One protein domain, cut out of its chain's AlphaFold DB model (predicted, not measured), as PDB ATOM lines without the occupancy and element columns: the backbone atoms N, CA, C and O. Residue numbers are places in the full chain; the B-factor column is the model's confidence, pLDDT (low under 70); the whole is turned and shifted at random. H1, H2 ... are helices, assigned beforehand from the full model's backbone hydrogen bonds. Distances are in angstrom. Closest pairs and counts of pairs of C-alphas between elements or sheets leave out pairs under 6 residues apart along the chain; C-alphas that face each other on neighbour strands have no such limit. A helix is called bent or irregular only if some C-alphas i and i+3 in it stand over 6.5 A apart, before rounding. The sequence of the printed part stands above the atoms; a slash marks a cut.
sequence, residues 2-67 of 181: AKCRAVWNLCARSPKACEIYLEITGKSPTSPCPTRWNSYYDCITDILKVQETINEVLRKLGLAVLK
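This is residues 2 to 67 of the 181 residues of an uncharacterized protein of Eumeta variegata (UniProt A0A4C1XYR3). H2 and H4 pack together, running opposite ways, and H1 makes a corner with H2. Residues 26 to 38 run from H2 to the far end at Trp 37, and H3 comes back toward H4. The 66 printed residues hold four named helices, H1 to H4 in order, and no named strand: all helix, compact, radius of gyration of the C-alphas 11.0 A, spans 31 by 24 by 22 A.

Start at H1, residues 2 to 11; it touches H2, residues 15 to 25, only at the corner, closest C-alphas Cys 11 and Cys 18, 5.0 A. H2 touches H4, residues 51 to 60, at a steep tilt of 38 degrees, closest C-alphas Tyr 21 and Val 57, 5.8 A. H3, residues 39 to 48, is apart from H2. Every O i to N i+4 pair is within hydrogen-bond range in H1, H2 and H3, but 4 of 6 in H4.

Find C-alpha 2 at (59.803, 20.379, -28.003), where H1 begins, 14.4 A long. H2 measures 15.2 A, H3 14.3 A. H4, irregular with C-alphas 52 and 55 7.1 A apart, measures 15.1 A and ends at C-alpha 60 at (45.668, 25.175, -18.377).

The farthest C-alphas, Trp 37 and Lys 60, are 30.8 A apart. The printed part has no cut; H2 to H3 is a long link. No printed residue is under pLDDT 70.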
ATOM      1  N   ALA A   2      60.553  21.453 -28.686       94.56
ATOM      2  CA  ALA A   2      59.803  20.379 -28.003       94.56
ATOM      3  C   ALA A   2      58.472  20.833 -27.363       94.56
ATOM      4  O   ALA A   2      57.477  20.121 -27.458       94.56
ATOM      5  N   LYS A   3      58.429  22.041 -26.781       96.12
ATOM      6  CA  LYS A   3      57.207  22.622 -26.193       96.12
ATOM      7  C   LYS A   3      56.109  22.885 -27.229       96.12
ATOM      8  O   LYS A   3      54.962  22.523 -26.994       96.12
ATOM      9  N   CYS A   4      56.469  23.413 -28.401       96.31
ATOM     10  CA  CYS A   4      55.548  23.562 -29.535       96.31
ATOM     11  C   CYS A   4      54.972  22.200 -29.945       96.31
ATOM     12  O   CYS A   4      53.765  22.038 -30.079       96.31
ATOM     13  N   ARG A   5      55.828  21.174 -30.037       95.50
ATOM     14  CA  ARG A   5      55.387  19.810 -30.355       95.50
ATOM     15  C   ARG A   5      54.466  19.215 -29.290       95.50
ATOM     16  O   ARG A   5      53.539  18.495 -29.641       95.50
ATOM     17  N   ALA A   6      54.702  19.512 -28.014       96.44
ATOM     18  CA  ALA A   6      53.854  19.042 -26.925       96.44
ATOM     19  C   ALA A   6      52.420  19.577 -27.054       96.44
ATOM     20  O   ALA A   6      51.481  18.785 -26.980       96.44
ATOM     21  N   VAL A   7      52.250  20.878 -27.326       96.69
ATOM     22  CA  VAL A   7      50.912  21.455 -27.532       96.69
ATOM     23  C   VAL A   7      50.253  20.926 -28.806       96.69
ATOM     24  O   VAL A   7      49.103  20.501 -28.749       96.69
ATOM     25  N   TRP A   8      50.982  20.828 -29.924       96.56
ATOM     26  CA  TRP A   8      50.438  20.271 -31.169       96.56
ATOM     27  C   TRP A   8      49.963  18.825 -31.005       96.56
ATOM     28  O   TRP A   8      48.856  18.487 -31.415       96.56
ATOM     29  N   ASN A   9      50.774  17.975 -30.369       95.75
ATOM     30  CA  ASN A   9      50.433  16.573 -30.141       95.75
ATOM     31  C   ASN A   9      49.225  16.412 -29.210       95.75
ATOM     32  O   ASN A   9      48.428  15.495 -29.408       95.75
ATOM     33  N   LEU A  10      49.107  17.264 -28.186       97.00
ATOM     34  CA  LEU A  10      47.991  17.218 -27.249       97.00
ATOM     35  C   LEU A  10      46.690  17.657 -27.927       97.00
ATOM     36  O   LEU A  10      45.707  16.918 -27.877       97.00
ATOM     37  N   CYS A  11      46.703  18.797 -28.621       96.19
ATOM     38  CA  CYS A  11      45.549  19.279 -29.380       96.19
ATOM     39  C   CYS A  11      45.129  18.272 -30.464       96.19
ATOM     40  O   CYS A  11      43.951  17.962 -30.594       96.19
ATOM     41  N   ALA A  12      46.075  17.645 -31.170       94.62
ATOM     42  CA  ALA A  12      45.760  16.636 -32.186       94.62
ATOM     43  C   ALA A  12      45.039  15.385 -31.642       94.62
ATOM     44  O   ALA A  12      44.438  14.643 -32.415       94.62
ATOM     45  N   ARG A  13      45.119  15.115 -30.333       95.06
ATOM     46  CA  ARG A  13      44.568  13.905 -29.697       95.06
ATOM     47  C   ARG A  13      43.420  14.181 -28.728       95.06
ATOM     48  O   ARG A  13      42.822  13.233 -28.227       95.06
ATOM     49  N   SER A  14      43.129  15.445 -28.428       97.00
ATOM     50  CA  SER A  14      42.154  15.825 -27.409       97.00
ATOM     51  C   SER A  14      41.281  16.986 -27.893       97.00
ATOM     52  O   SER A  14      41.750  18.126 -27.912       97.00
ATOM     53  N   PRO A  15      39.995  16.734 -28.214       96.31
ATOM     54  CA  PRO A  15      39.039  17.790 -28.551       96.31
ATOM     55  C   PRO A  15      38.935  18.849 -27.451       96.31
ATOM     56  O   PRO A  15      38.983  20.040 -27.736       96.31
ATOM     57  N   LYS A  16      38.943  18.418 -26.184       97.44
ATOM     58  CA  LYS A  16      38.952  19.313 -25.022       97.44
ATOM     59  C   LYS A  16      40.173  20.240 -25.003       97.44
ATOM     60  O   LYS A  16      40.056  21.404 -24.642       97.44
ATOM     61  N   ALA A  17      41.355  19.749 -25.386       97.44
ATOM     62  CA  ALA A  17      42.537  20.603 -25.482       97.44
ATOM     63  C   ALA A  17      42.415  21.627 -26.623       97.44
ATOM     64  O   ALA A  17      42.832  22.771 -26.453       97.44
ATOM     65  N   CYS A  18      41.811  21.242 -27.754       97.19
ATOM     66  CA  CYS A  18      41.499  22.169 -28.844       97.19
ATOM     67  C   CYS A  18      40.506  23.253 -28.426       97.19
ATOM     68  O   CYS A  18      40.725  24.413 -28.761       97.19
ATOM     69  N   GLU A  19      39.453  22.894 -27.688       97.88
ATOM     70  CA  GLU A  19      38.475  23.842 -27.142       97.88
ATOM     71  C   GLU A  19      39.156  24.848 -26.211       97.88
ATOM     72  O   GLU A  19      39.059  26.047 -26.441       97.88
ATOM     73  N   ILE A  20      39.961  24.374 -25.251       98.12
ATOM     74  CA  ILE A  20      40.732  25.245 -24.348       98.12
ATOM     75  C   ILE A  20      41.654  26.187 -25.134       98.12
ATOM     76  O   ILE A  20      41.756  27.372 -24.818       98.12
ATOM     77  N   TYR A  21      42.344  25.671 -26.157       98.19
ATOM     78  CA  TYR A  21      43.214  26.482 -27.008       98.19
ATOM     79  C   TYR A  21      42.407  27.566 -27.741       98.19
ATOM     80  O   TYR A  21      42.813  28.729 -27.751       98.19
ATOM     81  N   LEU A  22      41.269  27.202 -28.336       97.81
ATOM     82  CA  LEU A  22      40.403  28.116 -29.080       97.81
ATOM     83  C   LEU A  22      39.793  29.189 -28.174       97.81
ATOM     84  O   LEU A  22      39.820  30.361 -28.536       97.81
ATOM     85  N   GLU A  23      39.300  28.815 -26.995       98.12
ATOM     86  CA  GLU A  23      38.703  29.737 -26.021       98.12
ATOM     87  C   GLU A  23      39.688  30.814 -25.555       98.12
ATOM     88  O   GLU A  23      39.317  31.977 -25.422       98.12
ATOM     89  N   ILE A  24      40.950  30.444 -25.323       98.00
ATOM     90  CA  ILE A  24      41.973  31.367 -24.809       98.00
ATOM     91  C   ILE A  24      42.597  32.206 -25.931       98.00
ATOM     92  O   ILE A  24      42.904  33.381 -25.740       98.00
ATOM     93  N   THR A  25      42.845  31.607 -27.097       97.31
ATOM     94  CA  THR A  25      43.610  32.267 -28.172       97.31
ATOM     95  C   THR A  25      42.738  32.882 -29.265       97.31
ATOM     96  O   THR A  25      43.244  33.643 -30.093       97.31
ATOM     97  N   GLY A  26      41.454  32.521 -29.320       96.62
ATOM     98  CA  GLY A  26      40.544  32.872 -30.409       96.62
ATOM     99  C   GLY A  26      40.876  32.197 -31.747       96.62
ATOM    100  O   GLY A  26      40.317  32.579 -32.774       96.62
ATOM    101  N   LYS A  27      41.800  31.226 -31.775       95.31
ATOM    102  CA  LYS A  27      42.228  30.520 -32.991       95.31
ATOM    103  C   LYS A  27      42.268  29.020 -32.772       95.31
ATOM    104  O   LYS A  27      42.670  28.554 -31.715       95.31
ATOM    105  N   SER A  28      41.920  28.252 -33.798       94.69
ATOM    106  CA  SER A  28      42.100  26.802 -33.755       94.69
ATOM    107  C   SER A  28      43.591  26.448 -33.736       94.69
ATOM    108  O   SER A  28      44.371  27.074 -34.464       94.69
ATOM    109  N   PRO A  29      44.013  25.448 -32.943       93.38
ATOM    110  CA  PRO A  29      45.398  25.000 -32.951       93.38
ATOM    111  C   PRO A  29      45.751  24.381 -34.305       93.38
ATOM    112  O   PRO A  29      44.965  23.633 -34.887       93.38
ATOM    113  N   THR A  30      46.959  24.658 -34.790       93.38
ATOM    114  CA  THR A  30      47.523  24.000 -35.974       93.38
ATOM    115  C   THR A  30      48.521  22.922 -35.567       93.38
ATOM    116  O   THR A  30      48.973  22.879 -34.423       93.38
ATOM    117  N   SER A  31      48.840  22.007 -36.481       92.56
ATOM    118  CA  SER A  31      49.842  20.964 -36.258       92.56
ATOM    119  C   SER A  31      50.624  20.710 -37.548       92.56
ATOM    120  O   SER A  31      50.004  20.684 -38.618       92.56
ATOM    121  N   PRO A  32      51.958  20.529 -37.484       92.81
ATOM    122  CA  PRO A  32      52.761  20.302 -38.675       92.81
ATOM    123  C   PRO A  32      52.336  19.043 -39.434       92.81
ATOM    124  O   PRO A  32      52.241  17.953 -38.868       92.81
ATOM    125  N   CYS A  33      52.151  19.187 -40.741       90.81
ATOM    126  CA  CYS A  33      51.879  18.108 -41.676       90.81
ATOM    127  C   CYS A  33      53.197  17.615 -42.309       90.81
ATOM    128  O   CYS A  33      53.839  18.389 -43.022       90.81
ATOM    129  N   PRO A  34      53.609  16.345 -42.110       84.94
ATOM    130  CA  PRO A  34      54.878  15.835 -42.642       84.94
ATOM    131  C   PRO A  34      54.983  15.865 -44.172       84.94
ATOM    132  O   PRO A  34      56.082  15.958 -44.712       84.94
ATOM    133  N   THR A  35      53.853  15.783 -44.877       85.75
ATOM    134  CA  THR A  35      53.811  15.761 -46.345       85.75
ATOM    135  C   THR A  35      53.815  17.154 -46.970       85.75
ATOM    136  O   THR A  35      53.971  17.262 -48.181       85.75
ATOM    137  N   ARG A  36      53.673  18.223 -46.175       85.81
ATOM    138  CA  ARG A  36      53.674  19.611 -46.650       85.81
ATOM    139  C   ARG A  36      54.912  20.333 -46.129       85.81
ATOM    140  O   ARG A  36      54.988  20.687 -44.954       85.81
ATOM    141  N   TRP A  37      55.885  20.560 -47.007       81.75
ATOM    142  CA  TRP A  37      57.257  20.916 -46.622       81.75
ATOM    143  C   TRP A  37      57.380  22.240 -45.849       81.75
ATOM    144  O   TRP A  37      58.261  22.371 -45.002       81.75
ATOM    145  N   ASN A  38      56.472  23.197 -46.064       90.62
ATOM    146  CA  ASN A  38      56.423  24.465 -45.324       90.62
ATOM    147  C   ASN A  38      55.495  24.454 -44.090       90.62
ATOM    148  O   ASN A  38      55.421  25.450 -43.373       90.62
ATOM    149  N   SER A  39      54.829  23.339 -43.778       93.62
ATOM    150  CA  SER A  39      53.833  23.295 -42.698       93.62
ATOM    151  C   SER A  39      54.428  23.549 -41.313       93.62
ATOM    152  O   SER A  39      53.781  24.163 -40.470       93.62
ATOM    153  N   TYR A  40      55.672  23.129 -41.071       94.00
ATOM    154  CA  TYR A  40      56.334  23.392 -39.792       94.00
ATOM    155  C   TYR A  40      56.576  24.896 -39.568       94.00
ATOM    156  O   TYR A  40      56.373  25.398 -38.464       94.00
ATOM    157  N   TYR A  41      56.962  25.623 -40.623       95.31
ATOM    158  CA  TYR A  41      57.083  27.084 -40.603       95.31
ATOM    159  C   TYR A  41      55.732  27.744 -40.297       95.31
ATOM    160  O   TYR A  41      55.655  28.625 -39.439       95.31
ATOM    161  N   ASP A  42      54.659  27.282 -40.942       95.62
ATOM    162  CA  ASP A  42      53.312  27.826 -40.740       95.62
ATOM    163  C   ASP A  42      52.836  27.635 -39.292       95.62
ATOM    164  O   ASP A  42      52.396  28.590 -38.654       95.62
ATOM    165  N   CYS A  43      53.021  26.444 -38.719       96.50
ATOM    166  CA  CYS A  43      52.600  26.161 -37.346       96.50
ATOM    167  C   CYS A  43      53.375  26.958 -36.292       96.50
ATOM    168  O   CYS A  43      52.792  27.383 -35.295       96.50
ATOM    169  N   ILE A  44      54.681  27.182 -36.481       96.94
ATOM    170  CA  ILE A  44      55.442  28.065 -35.585       96.94
ATOM    171  C   ILE A  44      54.973  29.518 -35.746       96.94
ATOM    172  O   ILE A  44      54.790  30.212 -34.747       96.94
ATOM    173  N   THR A  45      54.715  29.959 -36.981       97.12
ATOM    174  CA  THR A  45      54.165  31.295 -37.254       97.12
ATOM    175  C   THR A  45      52.821  31.490 -36.543       97.12
ATOM    176  O   THR A  45      52.576  32.546 -35.965       97.12
ATOM    177  N   ASP A  46      51.958  30.474 -36.530       96.50
ATOM    178  CA  ASP A  46      50.664  30.535 -35.846       96.50
ATOM    179  C   ASP A  46      50.784  30.583 -34.323       96.50
ATOM    180  O   ASP A  46      50.033  31.330 -33.696       96.50
ATOM    181  N   ILE A  47      51.752  29.870 -33.733       96.88
ATOM    182  CA  ILE A  47      52.073  30.007 -32.304       96.88
ATOM    183  C   ILE A  47      52.487  31.448 -31.986       96.88
ATOM    184  O   ILE A  47      51.986  32.030 -31.027       96.88
ATOM    185  N   LEU A  48      53.368  32.046 -32.796       97.25
ATOM    186  CA  LEU A  48      53.841  33.415 -32.567       97.25
ATOM    187  C   LEU A  48      52.717  34.455 -32.690       97.25
ATOM    188  O   LEU A  48      52.710  35.441 -31.958       97.25
ATOM    189  N   LYS A  49      51.703  34.214 -33.533       97.12
ATOM    190  CA  LYS A  49      50.508  35.077 -33.612       97.12
ATOM    191  C   LYS A  49      49.665  35.091 -32.331       97.12
ATOM    192  O   LYS A  49      48.778  35.935 -32.227       97.12
ATOM    193  N   VAL A  50      49.864  34.138 -31.421       96.88
ATOM    194  CA  VAL A  50      49.149  34.033 -30.137       96.88
ATOM    195  C   VAL A  50      50.125  34.023 -28.955       96.88
ATOM    196  O   VAL A  50      49.796  33.528 -27.882       96.88
ATOM    197  N   GLN A  51      51.335  34.566 -29.135       95.56
ATOM    198  CA  GLN A  51      52.406  34.527 -28.130       95.56
ATOM    199  C   GLN A  51      52.018  35.143 -26.772       95.56
ATOM    200  O   GLN A  51      52.495  34.682 -25.738       95.56
ATOM    201  N   GLU A  52      51.103  36.114 -26.762       96.19
ATOM    202  CA  GLU A  52      50.615  36.758 -25.533       96.19
ATOM    203  C   GLU A  52      49.747  35.817 -24.681       96.19
ATOM    204  O   GLU A  52      49.747  35.892 -23.453       96.19
ATOM    205  N   THR A  53      49.021  34.891 -25.317       97.81
ATOM    206  CA  THR A  53      48.040  34.017 -24.651       97.81
ATOM    207  C   THR A  53      48.458  32.546 -24.622       97.81
ATOM    208  O   THR A  53      47.963  31.777 -23.795       97.81
ATOM    209  N   ILE A  54      49.435  32.129 -25.438       97.12
ATOM    210  CA  ILE A  54      49.894  30.732 -25.515       97.12
ATOM    211  C   ILE A  54      50.363  30.193 -24.162       97.12
ATOM    212  O   ILE A  54      50.113  29.037 -23.828       97.12
ATOM    213  N   ASN A  55      50.998  31.021 -23.335       97.94
ATOM    214  CA  ASN A  55      51.456  30.591 -22.017       97.94
ATOM    215  C   ASN A  55      50.302  30.330 -21.040       97.94
ATOM    216  O   ASN A  55      50.446  29.490 -20.152       97.94
ATOM    217  N   GLU A  56      49.155  30.993 -21.203       98.19
ATOM    218  CA  GLU A  56      47.943  30.650 -20.457       98.19
ATOM    219  C   GLU A  56      47.398  29.288 -20.893       98.19
ATOM    220  O   GLU A  56      47.115  28.447 -20.038       98.19
ATOM    221  N   VAL A  57      47.348  29.032 -22.206       97.81
ATOM    222  CA  VAL A  57      46.963  27.724 -22.754       97.81
ATOM    223  C   VAL A  57      47.845  26.619 -22.183       97.81
ATOM    224  O   VAL A  57      47.337  25.639 -21.644       97.81
ATOM    225  N   LEU A  58      49.169  26.786 -22.257       97.75
ATOM    226  CA  LEU A  58      50.123  25.787 -21.778       97.75
ATOM    227  C   LEU A  58      49.904  25.489 -20.289       97.75
ATOM    228  O   LEU A  58      49.853  24.319 -19.918       97.75
ATOM    229  N   ARG A  59      49.673  26.512 -19.455       98.31
ATOM    230  CA  ARG A  59      49.344  26.322 -18.032       98.31
ATOM    231  C   ARG A  59      48.047  25.537 -17.829       98.31
ATOM    232  O   ARG A  59      48.063  24.572 -17.069       98.31
ATOM    233  N   LYS A  60      46.950  25.901 -18.508       97.75
ATOM    234  CA  LYS A  60      45.668  25.175 -18.377       97.75
ATOM    235  C   LYS A  60      45.758  23.725 -18.855       97.75
ATOM    236  O   LYS A  60      45.073  22.865 -18.311       97.75
ATOM    237  N   LEU A  61      46.607  23.451 -19.842       97.12
ATOM    238  CA  LEU A  61      46.844  22.107 -20.372       97.12
ATOM    239  C   LEU A  61      47.895  21.304 -19.583       97.12
ATOM    240  O   LEU A  61      48.194  20.173 -19.960       97.12
ATOM    241  N   GLY A  62      48.474  21.861 -18.511       97.38
ATOM    242  CA  GLY A  62      49.517  21.193 -17.723       97.38
ATOM    243  C   GLY A  62      50.850  21.024 -18.466       97.38
ATOM    244  O   GLY A  62      51.628  20.126 -18.152       97.38
ATOM    245  N   LEU A  63      51.115  21.864 -19.470       97.50
ATOM    246  CA  LEU A  63      52.332  21.864 -20.279       97.50
ATOM    247  C   LEU A  63      53.329  22.932 -19.807       97.50
ATOM    248  O   LEU A  63      52.972  23.963 -19.238       97.50
ATOM    249  N   ALA A  64      54.611  22.706 -20.094       97.38
ATOM    250  CA  ALA A  64      55.661  23.671 -19.788       97.38
ATOM    251  C   ALA A  64      55.511  24.950 -20.632       97.38
ATOM    252  O   ALA A  64      55.487  24.882 -21.862       97.38
ATOM    253  N   VAL A  65      55.488  26.109 -19.968       97.44
ATOM    254  CA  VAL A  65      55.392  27.436 -20.601       97.44
ATOM    255  C   VAL A  65      56.618  27.766 -21.459       97.44
ATOM    256  O   VAL A  65      57.728  27.306 -21.174       97.44
ATOM    257  N   LEU A  66      56.426  28.580 -22.494       97.06
ATOM    258  CA  LEU A  66      57.492  29.177 -23.293       97.06
ATOM    259  C   LEU A  66      58.128  30.339 -22.522       97.06
ATOM    260  O   LEU A  66      57.445  31.266 -22.091       97.06
ATOM    261  N   LYS A  67      59.444  30.271 -22.343       97.19
ATOM    262  CA  LYS A  67      60.264  31.358 -21.802       97.19
ATOM    263  C   LYS A  67      60.514  32.402 -22.883       97.19
ATOM    264  O   LYS A  67      60.544  32.062 -24.062       97.19
TER     265      LYS A  67